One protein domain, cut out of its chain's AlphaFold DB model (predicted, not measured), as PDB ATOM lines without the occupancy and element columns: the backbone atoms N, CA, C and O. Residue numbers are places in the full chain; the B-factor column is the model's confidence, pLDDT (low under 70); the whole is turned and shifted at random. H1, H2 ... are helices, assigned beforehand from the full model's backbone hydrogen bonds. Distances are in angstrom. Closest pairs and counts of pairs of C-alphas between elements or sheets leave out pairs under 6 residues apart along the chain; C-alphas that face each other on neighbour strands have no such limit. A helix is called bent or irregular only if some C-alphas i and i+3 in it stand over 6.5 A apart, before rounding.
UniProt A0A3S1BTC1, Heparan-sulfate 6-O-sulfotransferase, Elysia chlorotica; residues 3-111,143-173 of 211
ATOM      1  N   LEU A   3       5.049 -28.845  -0.228       96.25
ATOM      2  CA  LEU A   3       5.498 -27.777   0.664       96.25
ATOM      3  C   LEU A   3       4.623 -27.770   1.912       96.25
ATOM      4  O   LEU A   3       3.400 -27.869   1.828       96.25
ATOM      5  N   ILE A   4       5.269 -27.631   3.061       95.94
ATOM      6  CA  ILE A   4       4.635 -27.528   4.370       95.94
ATOM      7  C   ILE A   4       4.828 -26.103   4.897       95.94
ATOM      8  O   ILE A   4       5.762 -25.388   4.517       95.94
ATOM      9  N   ARG A   5       3.899 -25.657   5.735       92.62
ATOM     10  CA  ARG A   5       3.894 -24.322   6.331       92.62
ATOM     11  C   ARG A   5       3.434 -24.425   7.775       92.62
ATOM     12  O   ARG A   5       2.646 -25.310   8.096       92.62
ATOM     13  N   ASP A   6       3.903 -23.513   8.611       90.81
ATOM     14  CA  ASP A   6       3.448 -23.356   9.982       90.81
ATOM     15  C   ASP A   6       1.903 -23.365  10.037       90.81
ATOM     16  O   ASP A   6       1.268 -22.603   9.295       90.81
ATOM     17  N   PRO A   7       1.288 -24.215  10.880       92.81
ATOM     18  CA  PRO A   7      -0.155 -24.434  10.881       92.81
ATOM     19  C   PRO A   7      -0.975 -23.163  11.081       92.81
ATOM     20  O   PRO A   7      -1.983 -22.989  10.394       92.81
ATOM     21  N   VAL A   8      -0.540 -22.257  11.963       90.38
ATOM     22  CA  VAL A   8      -1.290 -21.030  12.258       90.38
ATOM     23  C   VAL A   8      -1.233 -20.076  11.079       90.38
ATOM     24  O   VAL A   8      -2.271 -19.611  10.597       90.38
ATOM     25  N   THR A   9      -0.034 -19.815  10.556       87.81
ATOM     26  CA  THR A   9       0.107 -18.921   9.399       87.81
ATOM     27  C   THR A   9      -0.559 -19.502   8.151       87.81
ATOM     28  O   THR A   9      -1.130 -18.750   7.358       87.81
ATOM     29  N   ARG A  10      -0.541 -20.831   7.980       93.06
ATOM     30  CA  ARG A  10      -1.238 -21.545   6.904       93.06
ATOM     31  C   ARG A  10      -2.754 -21.404   7.037       93.06
ATOM     32  O   ARG A  10      -3.392 -20.994   6.068       93.06
ATOM     33  N   PHE A  11      -3.312 -21.677   8.216       94.31
ATOM     34  CA  PHE A  11      -4.748 -21.573   8.488       94.31
ATOM     35  C   PHE A  11      -5.254 -20.137   8.297       94.31
ATOM     36  O   PHE A  11      -6.233 -19.900   7.593       94.31
ATOM     37  N   TYR A  12      -4.530 -19.154   8.836       92.19
ATOM     38  CA  TYR A  12      -4.879 -17.743   8.676       92.19
ATOM     39  C   TYR A  12      -4.768 -17.273   7.216       92.19
ATOM     40  O   TYR A  12      -5.623 -16.542   6.713       92.19
ATOM     41  N   SER A  13      -3.735 -17.722   6.497       91.25
ATOM     42  CA  SER A  13      -3.589 -17.439   5.065       91.25
ATOM     43  C   SER A  13      -4.725 -18.045   4.237       91.25
ATOM     44  O   SER A  13      -5.127 -17.448   3.237       91.25
ATOM     45  N   GLU A  14      -5.229 -19.216   4.627       94.56
ATOM     46  CA  GLU A  14      -6.391 -19.842   4.002       94.56
ATOM     47  C   GLU A  14      -7.658 -19.022   4.244       94.56
ATOM     48  O   GLU A  14      -8.340 -18.676   3.279       94.56
ATOM     49  N   TRP A  15      -7.915 -18.610   5.489       94.81
ATOM     50  CA  TRP A  15      -9.030 -17.717   5.812       94.81
ATOM     51  C   TRP A  15      -9.012 -16.443   4.954       94.81
ATOM     52  O   TRP A  15     -10.026 -16.067   4.365       94.81
ATOM     53  N   LEU A  16      -7.850 -15.799   4.800       92.62
ATOM     54  CA  LEU A  16      -7.723 -14.611   3.952       92.62
ATOM     55  C   LEU A  16      -8.090 -14.881   2.482       92.62
ATOM     56  O   LEU A  16      -8.601 -13.977   1.817       92.62
ATOM     57  N   HIS A  17      -7.825 -16.085   1.962       92.62
ATOM     58  CA  HIS A  17      -8.253 -16.489   0.618       92.62
ATOM     59  C   HIS A  17      -9.754 -16.759   0.541       92.62
ATOM     60  O   HIS A  17     -10.410 -16.264  -0.377       92.62
ATOM     61  N   ILE A  18     -10.298 -17.488   1.513       93.25
ATOM     62  CA  ILE A  18     -11.730 -17.785   1.625       93.25
ATOM     63  C   ILE A  18     -12.544 -16.491   1.693       93.25
ATOM     64  O   ILE A  18     -13.450 -16.288   0.888       93.25
ATOM     65  N   ARG A  19     -12.125 -15.535   2.531       92.62
ATOM     66  CA  ARG A  19     -12.757 -14.212   2.651       92.62
ATOM     67  C   ARG A  19     -12.791 -13.444   1.325       92.62
ATOM     68  O   ARG A  19     -13.668 -12.605   1.125       92.62
ATOM     69  N   ARG A  20     -11.856 -13.715   0.403       92.38
ATOM     70  CA  ARG A  20     -11.827 -13.137  -0.956       92.38
ATOM     71  C   ARG A  20     -12.672 -13.915  -1.978       92.38
ATOM     72  O   ARG A  20     -12.824 -13.438  -3.101       92.38
ATOM     73  N   GLY A  21     -13.257 -15.046  -1.591       91.44
ATOM     74  CA  GLY A  21     -14.175 -15.854  -2.397       91.44
ATOM     75  C   GLY A  21     -13.626 -17.214  -2.838       91.44
ATOM     76  O   GLY A  21     -14.265 -17.863  -3.663       91.44
ATOM     77  N   ALA A  22     -12.470 -17.657  -2.331       92.38
ATOM     78  CA  ALA A  22     -12.017 -19.030  -2.565       92.38
ATOM     79  C   ALA A  22     -12.956 -20.038  -1.874       92.38
ATOM     80  O   ALA A  22     -13.565 -19.722  -0.855       92.38
ATOM     81  N   THR A  23     -13.070 -21.248  -2.425       88.88
ATOM     82  CA  THR A  23     -13.895 -22.334  -1.853       88.88
ATOM     83  C   THR A  23     -13.274 -23.713  -2.030       88.88
ATOM     84  O   THR A  23     -13.406 -24.554  -1.151       88.88
ATOM     85  N   TRP A  24     -12.623 -23.954  -3.177       90.81
ATOM     86  CA  TRP A  24     -12.212 -25.288  -3.638       90.81
ATOM     87  C   TRP A  24     -13.368 -26.300  -3.702       90.81
ATOM     88  O   TRP A  24     -13.139 -27.499  -3.596       90.81
ATOM     89  N   LYS A  25     -14.603 -25.824  -3.908       89.38
ATOM     90  CA  LYS A  25     -15.827 -26.644  -3.869       89.38
ATOM     91  C   LYS A  25     -15.899 -27.768  -4.911       89.38
ATOM     92  O   LYS A  25     -16.637 -28.718  -4.722       89.38
ATOM     93  N   GLU A  26     -15.106 -27.676  -5.977       90.44
ATOM     94  CA  GLU A  26     -14.987 -28.728  -7.000       90.44
ATOM     95  C   GLU A  26     -14.062 -29.884  -6.558       90.44
ATOM     96  O   GLU A  26     -13.795 -30.812  -7.323       90.44
ATOM     97  N   CYS A  27     -13.507 -29.832  -5.341       92.25
ATOM     98  CA  CYS A  27     -12.720 -30.929  -4.797       92.25
ATOM     99  C   CYS A  27     -13.629 -32.120  -4.478       92.25
ATOM    100  O   CYS A  27     -14.551 -32.015  -3.678       92.25
ATOM    101  N   ARG A  28     -13.318 -33.275  -5.070       94.88
ATOM    102  CA  ARG A  28     -14.125 -34.499  -4.957       94.88
ATOM    103  C   ARG A  28     -14.084 -35.172  -3.587       94.88
ATOM    104  O   ARG A  28     -14.972 -35.951  -3.269       94.88
ATOM    105  N   LEU A  29     -13.018 -34.941  -2.813       96.06
ATOM    106  CA  LEU A  29     -12.769 -35.645  -1.548       96.06
ATOM    107  C   LEU A  29     -12.867 -37.178  -1.707       96.06
ATOM    108  O   LEU A  29     -13.453 -37.877  -0.887       96.06
ATOM    109  N   HIS A  30     -12.306 -37.698  -2.802       97.44
ATOM    110  CA  HIS A  30     -12.412 -39.107  -3.171       97.44
ATOM    111  C   HIS A  30     -11.599 -40.005  -2.228       97.44
ATOM    112  O   HIS A  30     -10.402 -39.779  -2.039       97.44
ATOM    113  N   CYS A  31     -12.230 -41.037  -1.672       98.00
ATOM    114  CA  CYS A  31     -11.608 -42.022  -0.789       98.00
ATOM    115  C   CYS A  31     -12.377 -43.351  -0.863       98.00
ATOM    116  O   CYS A  31     -13.604 -43.354  -0.951       98.00
ATOM    117  N   ASP A  32     -11.666 -44.483  -0.862       97.00
ATOM    118  CA  ASP A  32     -12.253 -45.829  -1.000       97.00
ATOM    119  C   ASP A  32     -13.232 -45.974  -2.182       97.00
ATOM    120  O   ASP A  32     -14.287 -46.597  -2.078       97.00
ATOM    121  N   GLY A  33     -12.895 -45.380  -3.330       97.25
ATOM    122  CA  GLY A  33     -13.678 -45.530  -4.558       97.25
ATOM    123  C   GLY A  33     -14.947 -44.674  -4.630       97.25
ATOM    124  O   GLY A  33     -15.676 -44.785  -5.616       97.25
ATOM    125  N   ARG A  34     -15.203 -43.785  -3.659       97.31
ATOM    126  CA  ARG A  34     -16.332 -42.842  -3.701       97.31
ATOM    127  C   ARG A  34     -15.958 -41.432  -3.253       97.31
ATOM    128  O   ARG A  34     -14.960 -41.224  -2.571       97.31
ATOM    129  N   ASP A  35     -16.786 -40.472  -3.639       97.88
ATOM    130  CA  ASP A  35     -16.674 -39.075  -3.215       97.88
ATOM    131  C   ASP A  35     -17.394 -38.890  -1.862       97.88
ATOM    132  O   ASP A  35     -18.305 -39.659  -1.526       97.88
ATOM    133  N   ALA A  36     -16.956 -37.917  -1.057       96.81
ATOM    134  CA  ALA A  36     -17.595 -37.610   0.224       96.81
ATOM    135  C   ALA A  36     -18.965 -36.944   0.014       96.81
ATOM    136  O   ALA A  36     -19.139 -36.149  -0.913       96.81
ATOM    137  N   THR A  37     -19.939 -37.245   0.874       95.88
ATOM    138  CA  THR A  37     -21.258 -36.591   0.835       95.88
ATOM    139  C   THR A  37     -21.252 -35.264   1.602       95.88
ATOM    140  O   THR A  37     -20.359 -34.991   2.402       95.88
ATOM    141  N   LEU A  38     -22.288 -34.440   1.407       93.38
ATOM    142  CA  LEU A  38     -22.470 -33.210   2.192       93.38
ATOM    143  C   LEU A  38     -22.858 -33.471   3.653       93.38
ATOM    144  O   LEU A  38     -22.732 -32.577   4.482       93.38
ATOM    145  N   GLU A  39     -23.320 -34.676   3.982       94.75
ATOM    146  CA  GLU A  39     -23.536 -35.074   5.376       94.75
ATOM    147  C   GLU A  39     -22.200 -35.369   6.066       94.75
ATOM    148  O   GLU A  39     -21.997 -34.995   7.221       94.75
ATOM    149  N   GLU A  40     -21.271 -36.000   5.340       95.38
ATOM    150  CA  GLU A  40     -19.919 -36.301   5.813       95.38
ATOM    151  C   GLU A  40     -19.058 -35.036   5.926       95.38
ATOM    152  O   GLU A  40     -18.365 -34.840   6.926       95.38
ATOM    153  N   VAL A  41     -19.119 -34.163   4.914       95.19
ATOM    154  CA  VAL A  41     -18.372 -32.900   4.855       95.19
ATOM    155  C   VAL A  41     -19.317 -31.762   4.443       95.19
ATOM    156  O   VAL A  41     -19.446 -31.460   3.253       95.19
ATOM    157  N   PRO A  42     -20.007 -31.122   5.407       94.06
ATOM    158  CA  PRO A  42     -20.963 -30.061   5.111       94.06
ATOM    159  C   PRO A  42     -20.277 -28.771   4.659       94.06
ATOM    160  O   PRO A  42     -19.162 -28.450   5.073       94.06
ATOM    161  N   TRP A  43     -20.980 -27.979   3.847       93.38
ATOM    162  CA  TRP A  43     -20.521 -26.643   3.480       93.38
ATOM    163  C   TRP A  43     -20.518 -25.698   4.682       93.38
ATOM    164  O   TRP A  43     -21.339 -25.799   5.589       93.38
ATOM    165  N   CYS A  44     -19.611 -24.726   4.637       94.81
ATOM    166  CA  CYS A  44     -19.559 -23.625   5.598       94.81
ATOM    167  C   CYS A  44     -20.189 -22.324   5.092       94.81
ATOM    168  O   CYS A  44     -20.096 -21.290   5.747       94.81
ATOM    169  N   PHE A  45     -20.753 -22.353   3.891       91.00
ATOM    170  CA  PHE A  45     -21.322 -21.194   3.231       91.00
ATOM    171  C   PHE A  45     -22.529 -21.618   2.414       91.00
ATOM    172  O   PHE A  45     -22.553 -22.714   1.852       91.00
ATOM    173  N   ASP A  46     -23.481 -20.704   2.300       82.50
ATOM    174  CA  ASP A  46     -24.634 -20.870   1.431       82.50
ATOM    175  C   ASP A  46     -24.337 -20.270   0.050       82.50
ATOM    176  O   ASP A  46     -23.722 -19.208  -0.089       82.50
ATOM    177  N   GLY A  47     -24.770 -20.949  -1.013       75.38
ATOM    178  CA  GLY A  47     -24.627 -20.460  -2.385       75.38
ATOM    179  C   GLY A  47     -23.240 -20.677  -3.010       75.38
ATOM    180  O   GLY A  47     -22.687 -21.774  -3.001       75.38
ATOM    181  N   GLY A  48     -22.712 -19.652  -3.693       82.62
ATOM    182  CA  GLY A  48     -21.590 -19.808  -4.628       82.62
ATOM    183  C   GLY A  48     -20.189 -19.810  -4.004       82.62
ATOM    184  O   GLY A  48     -19.305 -20.485  -4.551       82.62
ATOM    185  N   ASN A  49     -19.982 -19.039  -2.926       87.56
ATOM    186  CA  ASN A  49     -18.711 -18.883  -2.210       87.56
ATOM    187  C   ASN A  49     -18.882 -18.334  -0.781       87.56
ATOM    188  O   ASN A  49     -19.979 -17.961  -0.390       87.56
ATOM    189  N   TRP A  50     -17.775 -18.249  -0.034       91.94
ATOM    190  CA  TRP A  50     -17.732 -17.750   1.350       91.94
ATOM    191  C   TRP A  50     -17.072 -16.360   1.464       91.94
ATOM    192  O   TRP A  50     -16.275 -16.074   2.364       91.94
ATOM    193  N   ARG A  51     -17.340 -15.481   0.491       93.12
ATOM    194  CA  ARG A  51     -16.765 -14.130   0.460       93.12
ATOM    195  C   ARG A  51     -17.258 -13.312   1.655       93.12
ATOM    196  O   ARG A  51     -18.442 -13.291   1.955       93.12
ATOM    197  N   GLY A  52     -16.346 -12.578   2.288       93.06
ATOM    198  CA  GLY A  52     -16.668 -11.716   3.429       93.06
ATOM    199  C   GLY A  52     -16.691 -12.417   4.788       93.06
ATOM    200  O   GLY A  52     -16.800 -11.711   5.784       93.06
ATOM    201  N   ALA A  53     -16.498 -13.740   4.845       93.62
ATOM    202  CA  ALA A  53     -16.443 -14.492   6.097       93.62
ATOM    203  C   ALA A  53     -15.466 -13.877   7.111       93.62
ATOM    204  O   ALA A  53     -14.273 -13.669   6.829       93.62
ATOM    205  N   SER A  54     -15.965 -13.619   8.313       94.62
ATOM    206  CA  SER A  54     -15.151 -13.276   9.471       94.62
ATOM    207  C   SER A  54     -14.262 -14.457   9.876       94.62
ATOM    208  O   SER A  54     -14.501 -15.612   9.514       94.62
ATOM    209  N   LEU A  55     -13.192 -14.175  10.624       93.69
ATOM    210  CA  LEU A  55     -12.330 -15.239  11.149       93.69
ATOM    211  C   LEU A  55     -13.081 -16.112  12.163       93.69
ATOM    212  O   LEU A  55     -12.814 -17.304  12.268       93.69
ATOM    213  N   GLU A  56     -14.034 -15.526  12.884       94.00
ATOM    214  CA  GLU A  56     -14.862 -16.238  13.849       94.00
ATOM    215  C   GLU A  56     -15.807 -17.235  13.167       94.00
ATOM    216  O   GLU A  56     -15.842 -18.395  13.568       94.00
ATOM    217  N   GLU A  57     -16.502 -16.839  12.097       94.88
ATOM    218  CA  GLU A  57     -17.307 -17.770  11.286       94.88
ATOM    219  C   GLU A  57     -16.442 -18.901  10.718       94.88
ATOM    220  O   GLU A  57     -16.831 -20.069  10.762       94.88
ATOM    221  N   PHE A  58     -15.230 -18.573  10.254       95.69
ATOM    222  CA  PHE A  58     -14.283 -19.566   9.755       95.69
ATOM    223  C   PHE A  58     -13.878 -20.580  10.836       95.69
ATOM    224  O   PHE A  58     -13.848 -21.782  10.578       95.69
ATOM    225  N   LEU A  59     -13.616 -20.124  12.063       95.44
ATOM    226  CA  LEU A  59     -13.261 -20.980  13.202       95.44
ATOM    227  C   LEU A  59     -14.438 -21.784  13.771       95.44
ATOM    228  O   LEU A  59     -14.213 -22.805  14.416       95.44
ATOM    229  N   ASN A  60     -15.673 -21.329  13.571       95.12
ATOM    230  CA  ASN A  60     -16.872 -21.954  14.134       95.12
ATOM    231  C   ASN A  60     -17.545 -22.968  13.199       95.12
ATOM    232  O   ASN A  60     -18.404 -23.728  13.646       95.12
ATOM    233  N   CYS A  61     -17.179 -23.018  11.916       94.94
ATOM    234  CA  CYS A  61     -17.782 -23.983  11.005       94.94
ATOM    235  C   CYS A  61     -17.220 -25.400  11.195       94.94
ATOM    236  O   CYS A  61     -16.042 -25.656  10.944       94.94
ATOM    237  N   ARG A  62     -18.096 -26.359  11.518       91.38
ATOM    238  CA  ARG A  62     -17.742 -27.780  11.669       91.38
ATOM    239  C   ARG A  62     -17.182 -28.419  10.390       91.38
ATOM    240  O   ARG A  62     -16.303 -29.266  10.482       91.38
ATOM    241  N   GLY A  63     -17.677 -28.022   9.219       92.38
ATOM    242  CA  GLY A  63     -17.238 -28.535   7.915       92.38
ATOM    243  C   GLY A  63     -15.969 -27.877   7.361       92.38
ATOM    244  O   GLY A  63     -15.634 -28.067   6.193       92.38
ATOM    245  N   ASN A  64     -15.269 -27.055   8.152       95.94
ATOM    246  CA  ASN A  64     -14.122 -26.307   7.655       95.94
ATOM    247  C   ASN A  64     -12.919 -27.227   7.386       95.94
ATOM    248  O   ASN A  64     -12.144 -27.564   8.280       95.94
ATOM    249  N   MET A  65     -12.709 -27.540   6.107       95.25
ATOM    250  CA  MET A  65     -11.571 -28.321   5.598       95.25
ATOM    251  C   MET A  65     -10.209 -27.621   5.730       95.25
ATOM    252  O   MET A  65      -9.179 -28.170   5.335       95.25
ATOM    253  N   GLY A  66     -10.189 -26.400   6.261       96.00
ATOM    254  CA  GLY A  66      -8.980 -25.742   6.720       96.00
ATOM    255  C   GLY A  66      -8.399 -26.392   7.975       96.00
ATOM    256  O   GLY A  66      -7.192 -26.290   8.165       96.00
ATOM    257  N   PHE A  67      -9.187 -27.069   8.815       97.50
ATOM    258  CA  PHE A  67      -8.668 -27.734  10.015       97.50
ATOM    259  C   PHE A  67      -7.827 -28.962   9.671       97.50
ATOM    260  O   PHE A  67      -8.267 -29.835   8.929       97.50
ATOM    261  N   ASN A  68      -6.616 -29.040  10.233       97.94
ATOM    262  CA  ASN A  68      -5.688 -30.164  10.039       97.94
ATOM    263  C   ASN A  68      -5.445 -30.524   8.557       97.94
ATOM    264  O   ASN A  68      -5.210 -31.686   8.208       97.94
ATOM    265  N   ARG A  69      -5.538 -29.526   7.666       98.06
ATOM    266  CA  ARG A  69      -5.514 -29.720   6.212       98.06
ATOM    267  C   ARG A  69      -4.257 -30.458   5.756       98.06
ATOM    268  O   ARG A  69      -4.353 -31.308   4.874       98.06
ATOM    269  N   MET A  70      -3.086 -30.132   6.310       98.38
ATOM    270  CA  MET A  70      -1.838 -30.777   5.881       98.38
ATOM    271  C   MET A  70      -1.856 -32.268   6.207       98.38
ATOM    272  O   MET A  70      -1.492 -33.079   5.360       98.38
ATOM    273  N   THR A  71      -2.338 -32.632   7.395       98.44
ATOM    274  CA  THR A  71      -2.472 -34.024   7.830       98.44
ATOM    275  C   THR A  71      -3.462 -34.779   6.954       98.44
ATOM    276  O   THR A  71      -3.095 -35.813   6.398       98.44
ATOM    277  N   TYR A  72      -4.664 -34.234   6.740       96.94
ATOM    278  CA  TYR A  72      -5.679 -34.852   5.879       96.94
ATOM    279  C   TYR A  72      -5.172 -35.092   4.452       96.94
ATOM    280  O   TYR A  72      -5.390 -36.157   3.884       96.94
ATOM    281  N   MET A  73      -4.478 -34.111   3.870       97.94
ATOM    282  CA  MET A  73      -4.007 -34.201   2.484       97.94
ATOM    283  C   MET A  73      -2.777 -35.097   2.304       97.94
ATOM    284  O   MET A  73      -2.492 -35.510   1.181       97.94
ATOM    285  N   LEU A  74      -2.025 -35.364   3.374       98.56
ATOM    286  CA  LEU A  74      -0.815 -36.188   3.324       98.56
ATOM    287  C   LEU A  74      -1.036 -37.612   3.825       98.56
ATOM    288  O   LEU A  74      -0.208 -38.468   3.526       98.56
ATOM    289  N   ALA A  75      -2.102 -37.879   4.575       98.50
ATOM    290  CA  ALA A  75      -2.434 -39.206   5.075       98.50
ATOM    291  C   ALA A  75      -3.101 -40.088   4.008       98.50
ATOM    292  O   ALA A  75      -3.748 -39.613   3.076       98.50
ATOM    293  N   ASN A  76      -2.998 -41.404   4.189       98.25
ATOM    294  CA  ASN A  76      -3.911 -42.351   3.565       98.25
ATOM    295  C   ASN A  76      -5.196 -42.434   4.406       98.25
ATOM    296  O   ASN A  76      -5.234 -43.131   5.422       98.25
ATOM    297  N   LEU A  77      -6.240 -41.727   3.973       98.06
ATOM    298  CA  LEU A  77      -7.504 -41.622   4.708       98.06
ATOM    299  C   LEU A  77      -8.283 -42.943   4.794       98.06
ATOM    300  O   LEU A  77      -9.090 -43.102   5.706       98.06
ATOM    301  N   SER A  78      -8.017 -43.920   3.922       98.12
ATOM    302  CA  SER A  78      -8.625 -45.256   4.011       98.12
ATOM    303  C   SER A  78      -8.295 -45.955   5.333       98.12
ATOM    304  O   SER A  78      -9.088 -46.741   5.842       98.12
ATOM    305  N   LEU A  79      -7.140 -45.643   5.936       97.88
ATOM    306  CA  LEU A  79      -6.735 -46.203   7.230       97.88
ATOM    307  C   LEU A  79      -7.583 -45.660   8.395       97.88
ATOM    308  O   LEU A  79      -7.727 -46.322   9.422       97.88
ATOM    309  N   SER A  80      -8.155 -44.467   8.229       97.38
ATOM    310  CA  SER A  80      -8.955 -43.746   9.223       97.38
ATOM    311  C   SER A  80     -10.432 -43.643   8.824       97.38
ATOM    312  O   SER A  80     -11.102 -42.676   9.183       97.38
ATOM    313  N   ASP A  81     -10.934 -44.621   8.066       97.38
ATOM    314  CA  ASP A  81     -12.323 -44.721   7.587       97.38
ATOM    315  C   ASP A  81     -12.805 -43.529   6.739       97.38
ATOM    316  O   ASP A  81     -13.988 -43.182   6.741       97.38
ATOM    317  N   CYS A  82     -11.903 -42.907   5.974       97.00
ATOM    318  CA  CYS A  82     -12.209 -41.795   5.072       97.00
ATOM    319  C   CYS A  82     -12.978 -40.667   5.794       97.00
ATOM    320  O   CYS A  82     -12.567 -40.231   6.868       97.00
ATOM    321  N   TYR A  83     -14.098 -40.211   5.221       96.12
ATOM    322  CA  TYR A  83     -14.989 -39.183   5.769       96.12
ATOM    323  C   TYR A  83     -16.231 -39.770   6.461       96.12
ATOM    324  O   TYR A  83     -17.145 -39.030   6.809       96.12
ATOM    325  N   ARG A  84     -16.272 -41.094   6.677       95.56
ATOM    326  CA  ARG A  84     -17.461 -41.791   7.188       95.56
ATOM    327  C   ARG A  84     -17.869 -41.275   8.564       95.56
ATOM    328  O   ARG A  84     -17.015 -41.058   9.434       95.56
ATOM    329  N   LEU A  85     -19.177 -41.116   8.751       93.06
ATOM    330  CA  LEU A  85     -19.785 -40.782  10.041       93.06
ATOM    331  C   LEU A  85     -19.949 -42.029  10.922       93.06
ATOM    332  O   LEU A  85     -19.835 -41.943  12.142       93.06
ATOM    333  N   ASP A  86     -20.163 -43.188  10.302       92.00
ATOM    334  CA  ASP A  86     -20.323 -44.501  10.919       92.00
ATOM    335  C   ASP A  86     -18.981 -45.252  10.970       92.00
ATOM    336  O   ASP A  86     -18.682 -46.147  10.183       92.00
ATOM    337  N   SER A  87     -18.130 -44.870  11.920       94.69
ATOM    338  CA  SER A  87     -16.872 -45.570  12.194       94.69
ATOM    339  C   SER A  87     -16.935 -46.281  13.543       94.69
ATOM    340  O   SER A  87     -17.502 -45.772  14.508       94.69
ATOM    341  N   ASN A  88     -16.315 -47.460  13.624       95.94
ATOM    342  CA  ASN A  88     -16.077 -48.151  14.891       95.94
ATOM    343  C   ASN A  88     -14.866 -47.595  15.661       95.94
ATOM    344  O   ASN A  88     -14.606 -48.033  16.780       95.94
ATOM    345  N   LYS A  89     -14.119 -46.664  15.059       96.38
ATOM    346  CA  LYS A  89     -12.990 -45.969  15.672       96.38
ATOM    347  C   LYS A  89     -13.480 -44.673  16.296       96.38
ATOM    348  O   LYS A  89     -14.298 -43.959  15.710       96.38
ATOM    349  N   THR A  90     -12.933 -44.326  17.455       96.62
ATOM    350  CA  THR A  90     -13.151 -42.993  18.022       96.62
ATOM    351  C   THR A  90     -12.480 -41.931  17.152       96.62
ATOM    352  O   THR A  90     -11.629 -42.230  16.305       96.62
ATOM    353  N   ARG A  91     -12.846 -40.666  17.362       93.38
ATOM    354  CA  ARG A  91     -12.219 -39.549  16.650       93.38
ATOM    355  C   ARG A  91     -10.713 -39.508  16.906       93.38
ATOM    356  O   ARG A  91      -9.945 -39.381  15.962       93.38
ATOM    357  N   GLU A  92     -10.305 -39.711  18.150       95.50
ATOM    358  CA  GLU A  92      -8.908 -39.710  18.588       95.50
ATOM    359  C   GLU A  92      -8.119 -40.831  17.900       95.50
ATOM    360  O   GLU A  92      -7.030 -40.604  17.379       95.50
ATOM    361  N   GLN A  93      -8.695 -42.034  17.804       97.81
ATOM    362  CA  GLN A  93      -8.067 -43.146  17.086       97.81
ATOM    363  C   GLN A  93      -7.875 -42.832  15.598       97.81
ATOM    364  O   GLN A  93      -6.819 -43.121  15.034       97.81
ATOM    365  N   ARG A  94      -8.885 -42.238  14.949       97.75
ATOM    366  CA  ARG A  94      -8.795 -41.829  13.538       97.75
ATOM    367  C   ARG A  94      -7.728 -40.757  13.346       97.75
ATOM    368  O   ARG A  94      -6.932 -40.865  12.416       97.75
ATOM    369  N   ASP A  95      -7.685 -39.781  14.243       97.00
ATOM    370  CA  ASP A  95      -6.726 -38.681  14.239       97.00
ATOM    371  C   ASP A  95      -5.275 -39.184  14.383       97.00
ATOM    372  O   ASP A  95      -4.413 -38.807  13.580       97.00
ATOM    373  N   GLU A  96      -5.001 -40.112  15.309       97.94
ATOM    374  CA  GLU A  96      -3.669 -40.727  15.450       97.94
ATOM    375  C   GLU A  96      -3.268 -41.549  14.221       97.94
ATOM    376  O   GLU A  96      -2.123 -41.464  13.761       97.94
ATOM    377  N   ILE A  97      -4.199 -42.319  13.647       98.50
ATOM    378  CA  ILE A  97      -3.937 -43.097  12.428       98.50
ATOM    379  C   ILE A  97      -3.598 -42.167  11.257       98.50
ATOM    380  O   ILE A  97      -2.618 -42.409  10.542       98.50
ATOM    381  N   MET A  98      -4.368 -41.088  11.073       98.25
ATOM    382  CA  MET A  98      -4.098 -40.089  10.035       98.25
ATOM    383  C   MET A  98      -2.727 -39.447  10.230       98.25
ATOM    384  O   MET A  98      -1.936 -39.391   9.286       98.25
ATOM    385  N   LEU A  99      -2.404 -39.013  11.450       98.50
ATOM    386  CA  LEU A  99      -1.118 -38.388  11.748       98.50
ATOM    387  C   LEU A  99       0.054 -39.343  11.498       98.50
ATOM    388  O   LEU A  99       1.041 -38.957  10.863       98.50
ATOM    389  N   ALA A 100      -0.046 -40.591  11.958       98.56
ATOM    390  CA  ALA A 100       0.974 -41.610  11.726       98.56
ATOM    391  C   ALA A 100       1.176 -41.871  10.225       98.56
ATOM    392  O   ALA A 100       2.315 -41.933   9.749       98.56
ATOM    393  N   SER A 101       0.081 -41.951   9.461       98.69
ATOM    394  CA  SER A 101       0.126 -42.111   8.009       98.69
ATOM    395  C   SER A 101       0.772 -40.910   7.311       98.69
ATOM    396  O   SER A 101       1.673 -41.097   6.493       98.69
ATOM    397  N   ALA A 102       0.397 -39.679   7.671       98.75
ATOM    398  CA  ALA A 102       0.974 -38.461   7.099       98.75
ATOM    399  C   ALA A 102       2.487 -38.356   7.365       98.75
ATOM    400  O   ALA A 102       3.261 -38.061   6.448       98.75
ATOM    401  N   LYS A 103       2.931 -38.665   8.593       98.50
ATOM    402  CA  LYS A 103       4.361 -38.718   8.953       98.50
ATOM    403  C   LYS A 103       5.107 -39.762   8.123       98.50
ATOM    404  O   LYS A 103       6.155 -39.457   7.550       98.50
ATOM    405  N   ALA A 104       4.556 -40.973   8.007       98.31
ATOM    406  CA  ALA A 104       5.147 -42.035   7.196       98.31
ATOM    407  C   ALA A 104       5.250 -41.634   5.715       98.31
ATOM    408  O   ALA A 104       6.288 -41.860   5.091       98.31
ATOM    409  N   ASN A 105       4.218 -40.979   5.178       98.31
ATOM    410  CA  ASN A 105       4.192 -40.521   3.793       98.31
ATOM    411  C   ASN A 105       5.249 -39.452   3.511       98.31
ATOM    412  O   ASN A 105       5.983 -39.574   2.527       98.31
ATOM    413  N   LEU A 106       5.406 -38.467   4.400       96.62
ATOM    414  CA  LEU A 106       6.477 -37.470   4.296       96.62
ATOM    415  C   LEU A 106       7.878 -38.076   4.383       96.62
ATOM    416  O   LEU A 106       8.787 -37.652   3.667       96.62
ATOM    417  N   ALA A 107       8.059 -39.051   5.272       96.12
ATOM    418  CA  ALA A 107       9.366 -39.633   5.527       96.12
ATOM    419  C   ALA A 107       9.816 -40.603   4.434       96.12
ATOM    420  O   ALA A 107      10.994 -40.595   4.078       96.12
ATOM    421  N   LYS A 108       8.895 -41.430   3.923       95.88
ATOM    422  CA  LYS A 108       9.236 -42.621   3.128       95.88
ATOM    423  C   LYS A 108       8.815 -42.552   1.663       95.88
ATOM    424  O   LYS A 108       9.514 -43.110   0.827       95.88
ATOM    425  N   TYR A 109       7.693 -41.906   1.343       95.75
ATOM    426  CA  TYR A 109       7.108 -41.981  -0.007       95.75
ATOM    427  C   TYR A 109       7.221 -40.665  -0.785       95.75
ATOM    428  O   TYR A 109       7.331 -40.656  -2.013       95.75
ATOM    429  N   ILE A 110       7.236 -39.530  -0.088       95.31
ATOM    430  CA  ILE A 110       7.460 -38.226  -0.706       95.31
ATOM    431  C   ILE A 110       8.968 -37.986  -0.831       95.31
ATOM    432  O   ILE A 110       9.645 -37.648   0.135       95.31
ATOM    433  N   HIS A 111       9.466 -38.093  -2.064       92.69
ATOM    434  CA  HIS A 111      10.882 -37.902  -2.413       92.69
ATOM    435  C   HIS A 111      11.471 -36.564  -1.937       92.69
ATOM    436  O   HIS A 111      12.642 -36.488  -1.594       92.69
ATOM    437  N   ASP A 143       8.549  -9.651   0.299       50.94
ATOM    438  CA  ASP A 143       8.269  -9.133   1.636       50.94
ATOM    439  C   ASP A 143       6.803  -9.385   1.993       50.94
ATOM    440  O   ASP A 143       5.896  -9.140   1.193       50.94
ATOM    441  N   ALA A 144       6.601  -9.931   3.190       48.84
ATOM    442  CA  ALA A 144       5.398 -10.593   3.685       48.84
ATOM    443  C   ALA A 144       4.114  -9.733   3.761       48.84
ATOM    444  O   ALA A 144       3.207 -10.067   4.516       48.84
ATOM    445  N   GLN A 145       3.964  -8.653   2.990       44.59
ATOM    446  CA  GLN A 145       2.715  -7.883   2.922       44.59
ATOM    447  C   GLN A 145       1.527  -8.717   2.414       44.59
ATOM    448  O   GLN A 145       0.379  -8.456   2.763       44.59
ATOM    449  N   THR A 146       1.776  -9.780   1.644       47.62
ATOM    450  CA  THR A 146       0.745 -10.741   1.216       47.62
ATOM    451  C   THR A 146       0.568 -11.857   2.251       47.62
ATOM    452  O   THR A 146       0.809 -13.029   1.982       47.62
ATOM    453  N   GLY A 147       0.152 -11.498   3.467       51.72
ATOM    454  CA  GLY A 147      -0.163 -12.478   4.516       51.72
ATOM    455  C   GLY A 147       0.206 -12.076   5.940       51.72
ATOM    456  O   GLY A 147      -0.197 -12.782   6.853       51.72
ATOM    457  N   SER A 148       0.894 -10.951   6.156       54.38
ATOM    458  CA  SER A 148       1.349 -10.446   7.469       54.38
ATOM    459  C   SER A 148       0.254 -10.107   8.488       54.38
ATOM    460  O   SER A 148       0.572  -9.751   9.620       54.38
ATOM    461  N   GLY A 149      -1.030 -10.234   8.138       58.38
ATOM    462  CA  GLY A 149      -2.135  -9.973   9.064       58.38
ATOM    463  C   GLY A 149      -2.126 -10.865  10.312       58.38
ATOM    464  O   GLY A 149      -2.699 -10.478  11.326       58.38
ATOM    465  N   TYR A 150      -1.432 -12.013  10.290       61.53
ATOM    466  CA  TYR A 150      -1.330 -12.882  11.468       61.53
ATOM    467  C   TYR A 150      -0.560 -12.233  12.630       61.53
ATOM    468  O   TYR A 150      -0.751 -12.627  13.774       61.53
ATOM    469  N   VAL A 151       0.279 -11.220  12.367       61.94
ATOM    470  CA  VAL A 151       0.982 -10.453  13.417       61.94
ATOM    471  C   VAL A 151      -0.008  -9.690  14.313       61.94
ATOM    472  O   VAL A 151       0.342  -9.315  15.426       61.94
ATOM    473  N   MET A 152      -1.244  -9.492  13.846       69.62
ATOM    474  CA  MET A 152      -2.320  -8.810  14.569       69.62
ATOM    475  C   MET A 152      -3.261  -9.770  15.317       69.62
ATOM    476  O   MET A 152      -4.285  -9.324  15.834       69.62
ATOM    477  N   LEU A 153      -2.978 -11.077  15.339       81.44
ATOM    478  CA  LEU A 153      -3.793 -12.030  16.095       81.44
ATOM    479  C   LEU A 153      -3.597 -11.828  17.597       81.44
ATOM    480  O   LEU A 153      -2.470 -11.680  18.062       81.44
ATOM    481  N   SER A 154      -4.693 -11.852  18.352       87.38
ATOM    482  CA  SER A 154      -4.622 -11.956  19.809       87.38
ATOM    483  C   SER A 154      -4.226 -13.372  20.225       87.38
ATOM    484  O   SER A 154      -4.532 -14.334  19.515       87.38
ATOM    485  N   ASP A 155      -3.623 -13.517  21.408       86.31
ATOM    486  CA  ASP A 155      -3.237 -14.824  21.966       86.31
ATOM    487  C   ASP A 155      -4.429 -15.787  22.056       86.31
ATOM    488  O   ASP A 155      -4.302 -16.980  21.794       86.31
ATOM    489  N   TYR A 156      -5.623 -15.262  22.351       89.81
ATOM    490  CA  TYR A 156      -6.859 -16.043  22.352       89.81
ATOM    491  C   TYR A 156      -7.146 -16.679  20.985       89.81
ATOM    492  O   TYR A 156      -7.381 -17.882  20.890       89.81
ATOM    493  N   VAL A 157      -7.105 -15.887  19.908       90.12
ATOM    494  CA  VAL A 157      -7.359 -16.396  18.552       90.12
ATOM    495  C   VAL A 157      -6.232 -17.322  18.102       90.12
ATOM    496  O   VAL A 157      -6.495 -18.332  17.452       90.12
ATOM    497  N   TRP A 158      -4.991 -16.999  18.468       88.62
ATOM    498  CA  TRP A 158      -3.823 -17.829  18.199       88.62
ATOM    499  C   TRP A 158      -3.987 -19.239  18.774       88.62
ATOM    500  O   TRP A 158      -3.960 -20.215  18.023       88.62
ATOM    501  N   ASN A 159      -4.242 -19.340  20.081       89.25
ATOM    502  CA  ASN A 159      -4.424 -20.620  20.767       89.25
ATOM    503  C   ASN A 159      -5.620 -21.390  20.210       89.25
ATOM    504  O   ASN A 159      -5.521 -22.583  19.952       89.25
ATOM    505  N   ARG A 160      -6.708 -20.691  19.882       93.06
ATOM    506  CA  ARG A 160      -7.863 -21.324  19.248       93.06
ATOM    507  C   ARG A 160      -7.535 -21.940  17.883       93.06
ATOM    508  O   ARG A 160      -8.040 -23.012  17.560       93.06
ATOM    509  N   ILE A 161      -6.693 -21.294  17.069       93.69
ATOM    510  CA  ILE A 161      -6.228 -21.885  15.804       93.69
ATOM    511  C   ILE A 161      -5.359 -23.119  16.079       93.69
ATOM    512  O   ILE A 161      -5.498 -24.107  15.356       93.69
ATOM    513  N   LEU A 162      -4.506 -23.087  17.108       91.19
ATOM    514  CA  LEU A 162      -3.696 -24.244  17.506       91.19
ATOM    515  C   LEU A 162      -4.555 -25.434  17.913       91.19
ATOM    516  O   LEU A 162      -4.358 -26.525  17.380       91.19
ATOM    517  N   ASP A 163      -5.545 -25.212  18.772       91.44
ATOM    518  CA  ASP A 163      -6.440 -26.260  19.265       91.44
ATOM    519  C   ASP A 163      -7.210 -26.934  18.125       91.44
ATOM    520  O   ASP A 163      -7.359 -28.154  18.083       91.44
ATOM    521  N   MET A 164      -7.633 -26.153  17.131       95.06
ATOM    522  CA  MET A 164      -8.337 -26.690  15.967       95.06
ATOM    523  C   MET A 164      -7.407 -27.347  14.929       95.06
ATOM    524  O   MET A 164      -7.888 -28.006  14.006       95.06
ATOM    525  N   ASN A 165      -6.086 -27.181  15.055       96.12
ATOM    526  CA  ASN A 165      -5.079 -27.694  14.118       96.12
ATOM    527  C   ASN A 165      -3.998 -28.551  14.813       96.12
ATOM    528  O   ASN A 165      -2.849 -28.581  14.368       96.12
ATOM    529  N   GLN A 166      -4.346 -29.260  15.893       94.81
ATOM    530  CA  GLN A 166      -3.396 -30.051  16.691       94.81
ATOM    531  C   GLN A 166      -2.636 -31.125  15.892       94.81
ATOM    532  O   GLN A 166      -1.453 -31.363  16.151       94.81
ATOM    533  N   LEU A 167      -3.262 -31.760  14.894       96.50
ATOM    534  CA  LEU A 167      -2.571 -32.746  14.055       96.50
ATOM    535  C   LEU A 167      -1.565 -32.068  13.135       96.50
ATOM    536  O   LEU A 167      -0.425 -32.519  13.045       96.50
ATOM    537  N   ASP A 168      -1.945 -30.945  12.522       97.81
ATOM    538  CA  ASP A 168      -1.034 -30.152  11.696       97.81
ATOM    539  C   ASP A 168       0.134 -29.597  12.517       97.81
ATOM    540  O   ASP A 168       1.256 -29.558  12.020       97.81
ATOM    541  N   VAL A 169      -0.096 -29.232  13.779       94.94
ATOM    542  CA  VAL A 169       0.945 -28.859  14.749       94.94
ATOM    543  C   VAL A 169       1.947 -29.995  14.958       94.94
ATOM    544  O   VAL A 169       3.153 -29.809  14.759       94.94
ATOM    545  N   ARG A 170       1.461 -31.196  15.285       94.75
ATOM    546  CA  ARG A 170       2.313 -32.378  15.508       94.75
ATOM    547  C   ARG A 170       3.011 -32.836  14.224       94.75
ATOM    548  O   ARG A 170       4.146 -33.317  14.275       94.75
ATOM    549  N   LEU A 171       2.358 -32.686  13.072       97.38
ATOM    550  CA  LEU A 171       2.921 -32.990  11.759       97.38
ATOM    551  C   LEU A 171       3.997 -31.980  11.359       97.38
ATOM    552  O   LEU A 171       5.055 -32.389  10.888       97.38
ATOM    553  N   TYR A 172       3.755 -30.682  11.564       96.31
ATOM    554  CA  TYR A 172       4.715 -29.624  11.252       96.31
ATOM    555  C   TYR A 172       5.979 -29.767  12.092       96.31
ATOM    556  O   TYR A 172       7.070 -29.678  11.537       96.31
ATOM    557  N   GLN A 173       5.852 -30.050  13.394       93.19
ATOM    558  CA  GLN A 173       7.010 -30.297  14.257       93.19
ATOM    559  C   GLN A 173       7.855 -31.465  13.724       93.19
ATOM    560  O   GLN A 173       9.049 -31.307  13.486       93.19
TER     561      GLN A 173
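This is residues 3 to 111 and 143 to 173 of the 211 residues of the protein "Heparan-sulfate 6-O-sulfotransferase" of Elysia chlorotica (UniProt A0A3S1BTC1). Two groups of short helices stand one after the other, and a long looping stretch covers one side of both: at one end H3, H4 and H8 pack round the longest helix, H5, and at the other end H1 and H7 cross, with H2 and H6 close by. Residues 19 to 54, with no named element, run from the end of H1 to the far end near H4 and fold back to H2. The 140 printed residues hold eight named helices, H1 to H8 in chain order, and no named strand, and the class is all helix. The whole is compact, with a radius of gyration of the C-alphas of 15.5 A, and rounded, spanning 40 by 36 by 28 A.

H1, residues 7 to 18, begins at C-alpha 7 at (-0.155, -24.434, 10.881) and is 16.2 A long from first to last C-alpha. H2 is residues 55 to 60, H3 residues 69 to 74 and H4 residues 77 to 80. H5, residues 91 to 109, is 25.6 A long and begins at C-alpha 91 at (-12.219, -39.549, 16.650); it is neither bent nor irregular, but only just: C-alphas 106 and 109 are 6.3 A apart. After the cut come H6, residues 148 to 152, and H7, residues 155 to 164, 14.2 A long. H8, residues 166 to 173, is 10.7 A long and ends at C-alpha 173 at (7.010, -30.297, 14.257).

H1 touches H7 with residues 7 to 11 alone, about perpendicular at 88 degrees; the closest C-alphas, of Val 8 and Ile 161, are 6.1 A apart. H1 and H8 only just touch, with 3 pairs of C-alphas within 8 A, the closest those of Pro 7 and Asp 168 at 5.8 A. H2 is close to H1 but not clearly touching, the closest C-alphas being those of Trp 15 and Leu 55, 6.7 A apart. H6 is close to H1 but not clearly touching, with C-alphas of Thr 9 and Tyr 150 closest at 6.5 A. H3 touches H5 at a steep tilt of 55 degrees, the same way, closest at the C-alphas of Leu 74 and Ala 102, 4.8 A. H4 touches H5, closest at the C-alphas of Ser 80 and Arg 94, 4.7 A. H8 touches H5 at a shallow tilt of 23 degrees, the same way, closest at the C-alphas of Leu 99 and Leu 167, 6.3 A. H8 also touches H3, closest at the C-alphas of Thr 71 and Asp 168, 5.7 A. Among the pairs that are apart are H1 and H5, and H5 and H7. Every O i to N i+4 pair is within hydrogen-bond range in H1, H2, H3, H5, H7 and H8; H6 has 0 of 1, with 2 of 2 O i to N i+3 pairs within range, and H4 is too short for such a pair.

The two C-alphas farthest apart, of Asn 88 and Asp 143, are 47.9 A apart. Residues 112 to 142 are not printed, and C-alphas 111 and 143 are 29.2 A apart across this cut. The link from H1 to H2, 36 residues, is long. The mean pLDDT of the printed part is 91.5, and residues 143 to 152 are under 70.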